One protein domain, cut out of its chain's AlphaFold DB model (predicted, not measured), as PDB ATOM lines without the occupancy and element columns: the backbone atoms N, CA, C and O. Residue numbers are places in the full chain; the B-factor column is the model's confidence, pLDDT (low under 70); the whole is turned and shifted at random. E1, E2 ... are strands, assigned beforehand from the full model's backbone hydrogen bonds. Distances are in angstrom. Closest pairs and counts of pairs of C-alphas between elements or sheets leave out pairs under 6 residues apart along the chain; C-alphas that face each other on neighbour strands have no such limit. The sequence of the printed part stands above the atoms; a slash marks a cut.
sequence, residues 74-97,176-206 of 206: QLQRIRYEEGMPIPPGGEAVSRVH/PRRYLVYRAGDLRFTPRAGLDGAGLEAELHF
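This is residues 74 to 97 and 176 to 206 of the 206 residues of an uncharacterized protein of Sandaracinus sp (UniProt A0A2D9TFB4). The domain is a long, thin rod made of two antiparallel pieces set end to end: a small, strongly twisted sheet of three strands, E1, E3 and E2, and a long two-stranded hairpin, E4 and E5, that reaches away from it as an arm. E3 runs on into E4, and a long loop between E1 and E2 bulges to one side of the three-stranded piece. The printed part has 55 residues, with no named helix and five named strands, E1 to E5 in order along the chain; the class is all strand. It is extended, with a radius of gyration of the C-alphas of 17.6 A, and spans 57 by 22 by 11 A.

E1, residues 75 to 79, is an edge strand of the sheet with the order E1, E3, E2. Its neighbour is the inner strand E3, residues 177 to 183, antiparallel at 147 degrees between their directions; N 180 and O 78 are 2.9 A apart, within hydrogen-bond range. E2, residues 91 to 95, is the other edge strand. E3 and E2 are antiparallel at 140 degrees, with N 93 and O 179 at 2.9 A and N 91 and O 181 at 3.0 A, both within hydrogen-bond range. E1 and E2 are apart. E3 runs on into E4, residues 186 to 194, across a break of 2 residues, at 5 degrees. E4 and E5, residues 197 to 205, form a hairpin, antiparallel at 159 degrees; the C-alphas of Ala 193 and Ala 198 face each other at 4.3 A, and N 190 and O 201 are 2.8 A apart, within hydrogen-bond range. E5 is apart from E1, E2 and E3.

E1 begins at C-alpha 75, at (179.019, 199.088, 229.533), and is 12.5 A from first to last C-alpha. E2 is 12.3 A long by the same measure, and E3 is 19.1 A. E4 is 24.3 A long and ends at C-alpha 194, at (177.296, 175.734, 255.786). E5 is 24.4 A long and ends at C-alpha 205, at (182.949, 187.169, 236.098).

The two C-alphas farthest apart, those of Pro 176 and Leu 195, are 57.6 A apart. Residues 98 to 175 are not printed, and C-alphas 97 and 176 are 7.0 A apart across this cut, which lies between E2 and E3. The link from E1 to E2, 11 residues, is long; those from E3 to E4 and from E4 to E5 are tight. Residues 193 to 198 stand free. The mean pLDDT of the printed part is 73.1, and it is under 70 at residues 74 to 77, residue 88, residues 182 to 188 and residues 204 to 206.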
ATOM      1  N   GLN A  74     177.349 197.392 233.595       53.06
ATOM      2  CA  GLN A  74     177.198 198.665 232.886       53.06
ATOM      3  C   GLN A  74     178.357 198.826 231.890       53.06
ATOM      4  O   GLN A  74     179.517 198.913 232.287       53.06
ATOM      5  N   LEU A  75     178.042 198.834 230.589       57.03
ATOM      6  CA  LEU A  75     179.019 199.088 229.533       57.03
ATOM      7  C   LEU A  75     179.519 200.521 229.698       57.03
ATOM      8  O   LEU A  75     178.881 201.474 229.236       57.03
ATOM      9  N   GLN A  76     180.637 200.673 230.398       60.94
ATOM     10  CA  GLN A  76     181.234 201.968 230.654       60.94
ATOM     11  C   GLN A  76     181.988 202.385 229.393       60.94
ATOM     12  O   GLN A  76     182.889 201.701 228.913       60.94
ATOM     13  N   ARG A  77     181.536 203.487 228.792       66.75
ATOM     14  CA  ARG A  77     182.093 204.010 227.545       66.75
ATOM     15  C   ARG A  77     183.100 205.085 227.888       66.75
ATOM     16  O   ARG A  77     182.710 206.193 228.245       66.75
ATOM     17  N   ILE A  78     184.376 204.763 227.752       74.38
ATOM     18  CA  ILE A  78     185.446 205.750 227.878       74.38
ATOM     19  C   ILE A  78     185.862 206.163 226.467       74.38
ATOM     20  O   ILE A  78     185.931 205.338 225.552       74.38
ATOM     21  N   ARG A  79     186.079 207.464 226.253       77.69
ATOM     22  CA  ARG A  79     186.639 207.963 224.991       77.69
ATOM     23  C   ARG A  79     188.018 207.329 224.818       77.69
ATOM     24  O   ARG A  79     188.845 207.458 225.709       77.69
ATOM     25  N   TYR A  80     188.253 206.648 223.698       74.12
ATOM     26  CA  TYR A  80     189.586 206.126 223.420       74.12
ATOM     27  C   TYR A  80     190.497 207.282 223.014       74.12
ATOM     28  O   TYR A  80     190.158 208.040 222.104       74.12
ATOM     29  N   GLU A  81     191.641 207.393 223.673       78.62
ATOM     30  CA  GLU A  81     192.737 208.261 223.266       78.62
ATOM     31  C   GLU A  81     193.856 207.363 222.750       78.62
ATOM     32  O   GLU A  81     194.134 206.298 223.307       78.62
ATOM     33  N   GLU A  82     194.435 207.753 221.621       75.19
ATOM     34  CA  GLU A  82     195.454 206.965 220.940       75.19
ATOM     35  C   GLU A  82     196.678 206.838 221.855       75.19
ATOM     36  O   GLU A  82     197.228 207.838 222.308       75.19
ATOM     37  N   GLY A  83     197.051 205.600 222.191       77.06
ATOM     38  CA  GLY A  83     198.100 205.310 223.173       77.06
ATOM     39  C   GLY A  83     197.599 204.888 224.558       77.06
ATOM     40  O   GLY A  83     198.412 204.455 225.372       77.06
ATOM     41  N   MET A  84     196.287 204.923 224.832       79.31
ATOM     42  CA  MET A  84     195.763 204.295 226.049       79.31
ATOM     43  C   MET A  84     195.839 202.762 225.958       79.31
ATOM     44  O   MET A  84     195.434 202.192 224.935       79.31
ATOM     45  N   PRO A  85     196.315 202.075 227.017       77.75
ATOM     46  CA  PRO A  85     196.285 200.624 227.076       77.75
ATOM     47  C   PRO A  85     194.830 200.154 227.075       77.75
ATOM     48  O   PRO A  85     194.006 200.615 227.867       77.75
ATOM     49  N   ILE A  86     194.511 199.253 226.151       74.50
ATOM     50  CA  ILE A  86     193.181 198.658 226.045       74.50
ATOM     51  C   ILE A  86     193.011 197.712 227.245       74.50
ATOM     52  O   ILE A  86     193.817 196.788 227.384       74.50
ATOM     53  N   PRO A  87     192.010 197.925 228.122       73.75
ATOM     54  CA  PRO A  87     191.751 197.012 229.229       73.75
ATOM     55  C   PRO A  87     191.504 195.588 228.708       73.75
ATOM     56  O   PRO A  87     190.919 195.439 227.631       73.75
ATOM     57  N   PRO A  88     191.900 194.535 229.443       69.69
ATOM     58  CA  PRO A  88     191.600 193.157 229.060       69.69
ATOM     59  C   PRO A  88     190.094 192.979 228.809       69.69
ATOM     60  O   PRO A  88     189.281 193.317 229.666       69.69
ATOM     61  N   GLY A  89     189.719 192.505 227.616       71.94
ATOM     62  CA  GLY A  89     188.313 192.368 227.199       71.94
ATOM     63  C   GLY A  89     187.649 193.649 226.664       71.94
ATOM     64  O   GLY A  89     186.452 193.640 226.379       71.94
ATOM     65  N   GLY A  90     188.392 194.750 226.516       75.94
ATOM     66  CA  GLY A  90     187.916 195.980 225.886       75.94
ATOM     67  C   GLY A  90     188.024 195.940 224.359       75.94
ATOM     68  O   GLY A  90     189.060 195.569 223.814       75.94
ATOM     69  N   GLU A  91     186.979 196.384 223.661       77.38
ATOM     70  CA  GLU A  91     186.989 196.551 222.203       77.38
ATOM     71  C   GLU A  91     186.939 198.041 221.839       77.38
ATOM     72  O   GLU A  91     186.128 198.813 222.369       77.38
ATOM     73  N   ALA A  92     187.813 198.460 220.919       80.19
ATOM     74  CA  ALA A  92     187.784 199.799 220.346       80.19
ATOM     75  C   ALA A  92     186.720 199.856 219.241       80.19
ATOM     76  O   ALA A  92     186.952 199.439 218.108       80.19
ATOM     77  N   VAL A  93     185.550 200.406 219.559       79.81
ATOM     78  CA  VAL A  93     184.443 200.516 218.605       79.81
ATOM     79  C   VAL A  93     184.409 201.924 218.018       79.81
ATOM     80  O   VAL A  93     184.327 202.926 218.734       79.81
ATOM     81  N   SER A  94     184.435 202.005 216.689       85.19
ATOM     82  CA  SER A  94     184.248 203.247 215.939       85.19
ATOM     83  C   SER A  94     182.758 203.498 215.708       85.19
ATOM     84  O   SER A  94     182.057 202.627 215.191       85.19
ATOM     85  N   ARG A  95     182.247 204.672 216.104       85.75
ATOM     86  CA  ARG A  95     180.847 205.058 215.849       85.75
ATOM     87  C   ARG A  95     180.743 206.475 215.295       85.75
ATOM     88  O   ARG A  95     181.374 207.404 215.799       85.75
ATOM     89  N   VAL A  96     179.897 206.627 214.281       91.12
ATOM     90  CA  VAL A  96     179.467 207.928 213.749       91.12
ATOM     91  C   VAL A  96     178.413 208.562 214.659       91.12
ATOM     92  O   VAL A  96     177.637 207.861 215.316       91.12
ATOM     93  N   HIS A  97     178.360 209.895 214.705       89.19
ATOM     94  CA  HIS A  97     177.374 210.617 215.513       89.19
ATOM     95  C   HIS A  97     176.087 210.779 214.714       89.19
ATOM     96  O   HIS A  97     175.816 211.840 214.151       89.19
ATOM     97  N   PRO A 176     183.966 209.768 212.574       87.12
ATOM     98  CA  PRO A 176     183.812 208.726 213.574       87.12
ATOM     99  C   PRO A 176     184.598 209.082 214.841       87.12
ATOM    100  O   PRO A 176     185.703 209.619 214.770       87.12
ATOM    101  N   ARG A 177     184.060 208.736 216.017       82.38
ATOM    102  CA  ARG A 177     184.840 208.738 217.267       82.38
ATOM    103  C   ARG A 177     185.053 207.313 217.751       82.38
ATOM    104  O   ARG A 177     184.154 206.473 217.663       82.38
ATOM    105  N   ARG A 178     186.256 207.063 218.263       79.88
ATOM    106  CA  ARG A 178     186.653 205.787 218.856       79.88
ATOM    107  C   ARG A 178     186.264 205.773 220.334       79.88
ATOM    108  O   ARG A 178     186.573 206.704 221.077       79.88
ATOM    109  N   TYR A 179     185.580 204.716 220.751       76.31
ATOM    110  CA  TYR A 179     185.204 204.480 222.141       76.31
ATOM    111  C   TYR A 179     185.768 203.141 222.590       76.31
ATOM    112  O   TYR A 179     185.690 202.167 221.844       76.31
ATOM    113  N   LEU A 180     186.287 203.091 223.813       74.12
ATOM    114  CA  LEU A 180     186.520 201.832 224.501       74.12
ATOM    115  C   LEU A 180     185.205 201.384 225.110       74.12
ATOM    116  O   LEU A 180     184.598 202.100 225.915       74.12
ATOM    117  N   VAL A 181     184.765 200.205 224.703       74.75
ATOM    118  CA  VAL A 181     183.661 199.505 225.340       74.75
ATOM    119  C   VAL A 181     184.275 198.325 226.070       74.75
ATOM    120  O   VAL A 181     184.816 197.426 225.434       74.75
ATOM    121  N   TYR A 182     184.210 198.337 227.397       68.88
ATOM    122  CA  TYR A 182     184.550 197.179 228.217       68.88
ATOM    123  C   TYR A 182     183.350 196.798 229.077       68.88
ATOM    124  O   TYR A 182     182.539 197.642 229.478       68.88
ATOM    125  N   ARG A 183     183.220 195.499 229.331       62.97
ATOM    126  CA  ARG A 183     182.288 194.972 230.318       62.97
ATOM    127  C   ARG A 183     182.983 195.099 231.667       62.97
ATOM    128  O   ARG A 183     183.996 194.451 231.895       62.97
ATOM    129  N   ALA A 184     182.499 195.991 232.527       62.03
ATOM    130  CA  ALA A 184     182.931 195.970 233.918       62.03
ATOM    131  C   ALA A 184     182.520 194.606 234.489       62.03
ATOM    132  O   ALA A 184     181.344 194.249 234.382       62.03
ATOM    133  N   GLY A 185     183.491 193.836 234.993       59.62
ATOM    134  CA  GLY A 185     183.234 192.513 235.558       59.62
ATOM    135  C   GLY A 185     182.141 192.595 236.618       59.62
ATOM    136  O   GLY A 185     182.112 193.540 237.412       59.62
ATOM    137  N   ASP A 186     181.206 191.649 236.588       55.94
ATOM    138  CA  ASP A 186     180.131 191.603 237.574       55.94
ATOM    139  C   ASP A 186     180.689 190.924 238.823       55.94
ATOM    140  O   ASP A 186     181.081 189.754 238.796       55.94
ATOM    141  N   LEU A 187     180.814 191.698 239.898       58.22
ATOM    142  CA  LEU A 187     181.358 191.227 241.163       58.22
ATOM    143  C   LEU A 187     180.184 190.674 241.965       58.22
ATOM    144  O   LEU A 187     179.452 191.416 242.627       58.22
ATOM    145  N   ARG A 188     179.948 189.366 241.833       62.25
ATOM    146  CA  ARG A 188     178.819 188.708 242.482       62.25
ATOM    147  C   ARG A 188     179.262 188.182 243.837       62.25
ATOM    148  O   ARG A 188     180.106 187.297 243.931       62.25
ATOM    149  N   PHE A 189     178.658 188.720 244.888       71.56
ATOM    150  CA  PHE A 189     178.807 188.183 246.232       71.56
ATOM    151  C   PHE A 189     177.719 187.143 246.474       71.56
ATOM    152  O   PHE A 189     176.533 187.476 246.530       71.56
ATOM    153  N   THR A 190     178.121 185.888 246.620       78.69
ATOM    154  CA  THR A 190     177.220 184.799 246.987       78.69
ATOM    155  C   THR A 190     177.440 184.486 248.467       78.69
ATOM    156  O   THR A 190     178.510 183.999 248.838       78.69
ATOM    157  N   PRO A 191     176.479 184.796 249.356       74.44
ATOM    158  CA  PRO A 191     176.593 184.415 250.756       74.44
ATOM    159  C   PRO A 191     176.488 182.895 250.868       74.44
ATOM    160  O   PRO A 191     175.554 182.286 250.345       74.44
ATOM    161  N   ARG A 192     177.444 182.282 251.562       77.25
ATOM    162  CA  ARG A 192     177.474 180.843 251.805       77.25
ATOM    163  C   ARG A 192     177.374 180.600 253.301       77.25
ATOM    164  O   ARG A 192     178.191 181.097 254.069       77.25
ATOM    165  N   ALA A 193     176.367 179.839 253.710       70.12
ATOM    166  CA  ALA A 193     176.227 179.350 255.075       70.12
ATOM    167  C   ALA A 193     176.203 177.819 255.033       70.12
ATOM    168  O   ALA A 193     175.341 177.230 254.382       70.12
ATOM    169  N   GLY A 194     177.178 177.185 255.682       80.94
ATOM    170  CA  GLY A 194     177.296 175.734 255.786       80.94
ATOM    171  C   GLY A 194     177.699 175.305 257.194       80.94
ATOM    172  O   GLY A 194     177.992 176.139 258.049       80.94
ATOM    173  N   LEU A 195     177.725 173.991 257.430       75.38
ATOM    174  CA  LEU A 195     178.139 173.408 258.715       75.38
ATOM    175  C   LEU A 195     179.580 173.789 259.102       75.38
ATOM    176  O   LEU A 195     179.890 173.852 260.286       75.38
ATOM    177  N   ASP A 196     180.413 174.121 258.111       80.44
ATOM    178  CA  ASP A 196     181.807 174.543 258.290       80.44
ATOM    179  C   ASP A 196     181.974 176.065 258.497       80.44
ATOM    180  O   ASP A 196     183.095 176.552 258.641       80.44
ATOM    181  N   GLY A 197     180.876 176.836 258.516       70.69
ATOM    182  CA  GLY A 197     180.878 178.278 258.775       70.69
ATOM    183  C   GLY A 197     180.032 179.105 257.802       70.69
ATOM    184  O   GLY A 197     179.493 178.608 256.809       70.69
ATOM    185  N   ALA A 198     179.914 180.400 258.103       77.81
ATOM    186  CA  ALA A 198     179.287 181.391 257.234       77.81
ATOM    187  C   ALA A 198     180.353 182.320 256.635       77.81
ATOM    188  O   ALA A 198     181.231 182.803 257.349       77.81
ATOM    189  N   GLY A 199     180.267 182.580 255.331       82.56
ATOM    190  CA  GLY A 199     181.201 183.428 254.595       82.56
ATOM    191  C   GLY A 199     180.584 184.050 253.342       82.56
ATOM    192  O   GLY A 199     179.432 183.792 252.989       82.56
ATOM    193  N   LEU A 200     181.366 184.892 252.672       78.25
ATOM    194  CA  LEU A 200     181.021 185.502 251.390       78.25
ATOM    195  C   LEU A 200     181.955 184.943 250.322       78.25
ATOM    196  O   LEU A 200     183.172 185.073 250.434       78.25
ATOM    197  N   GLU A 201     181.384 184.339 249.287       77.94
ATOM    198  CA  GLU A 201     182.118 183.948 248.090       77.94
ATOM    199  C   GLU A 201     182.014 185.100 247.091       77.94
ATOM    200  O   GLU A 201     180.915 185.490 246.691       77.94
ATOM    201  N   ALA A 202     183.148 185.712 246.757       70.12
ATOM    202  CA  ALA A 202     183.217 186.737 245.727       70.12
ATOM    203  C   ALA A 202     183.625 186.064 244.417       70.12
ATOM    204  O   ALA A 202     184.757 185.603 244.281       70.12
ATOM    205  N   GLU A 203     182.701 186.003 243.465       70.31
ATOM    206  CA  GLU A 203     182.962 185.467 242.135       70.31
ATOM    207  C   GLU A 203     183.097 186.637 241.158       70.31
ATOM    208  O   GLU A 203     182.202 187.482 241.039       70.31
ATOM    209  N   LEU A 204     184.251 186.715 240.501       60.59
ATOM    210  CA  LEU A 204     184.555 187.756 239.530       60.59
ATOM    211  C   LEU A 204     184.342 187.180 238.127       60.59
ATOM    212  O   LEU A 204     185.129 186.355 237.667       60.59
ATOM    213  N   HIS A 205     183.270 187.604 237.459       57.31
ATOM    214  CA  HIS A 205     182.949 187.169 236.098       57.31
ATOM    215  C   HIS A 205     183.489 188.182 235.081       57.31
ATOM    216  O   HIS A 205     183.101 189.354 235.125       57.31
ATOM    217  N   PHE A 206     184.377 187.732 234.187       56.16
ATOM    218  CA  PHE A 206     184.926 188.517 233.071       56.16
ATOM    219  C   PHE A 206     184.127 188.290 231.780       56.16
ATOM    220  O   PHE A 206     183.849 187.112 231.460       56.16
TER     221      PHE A 206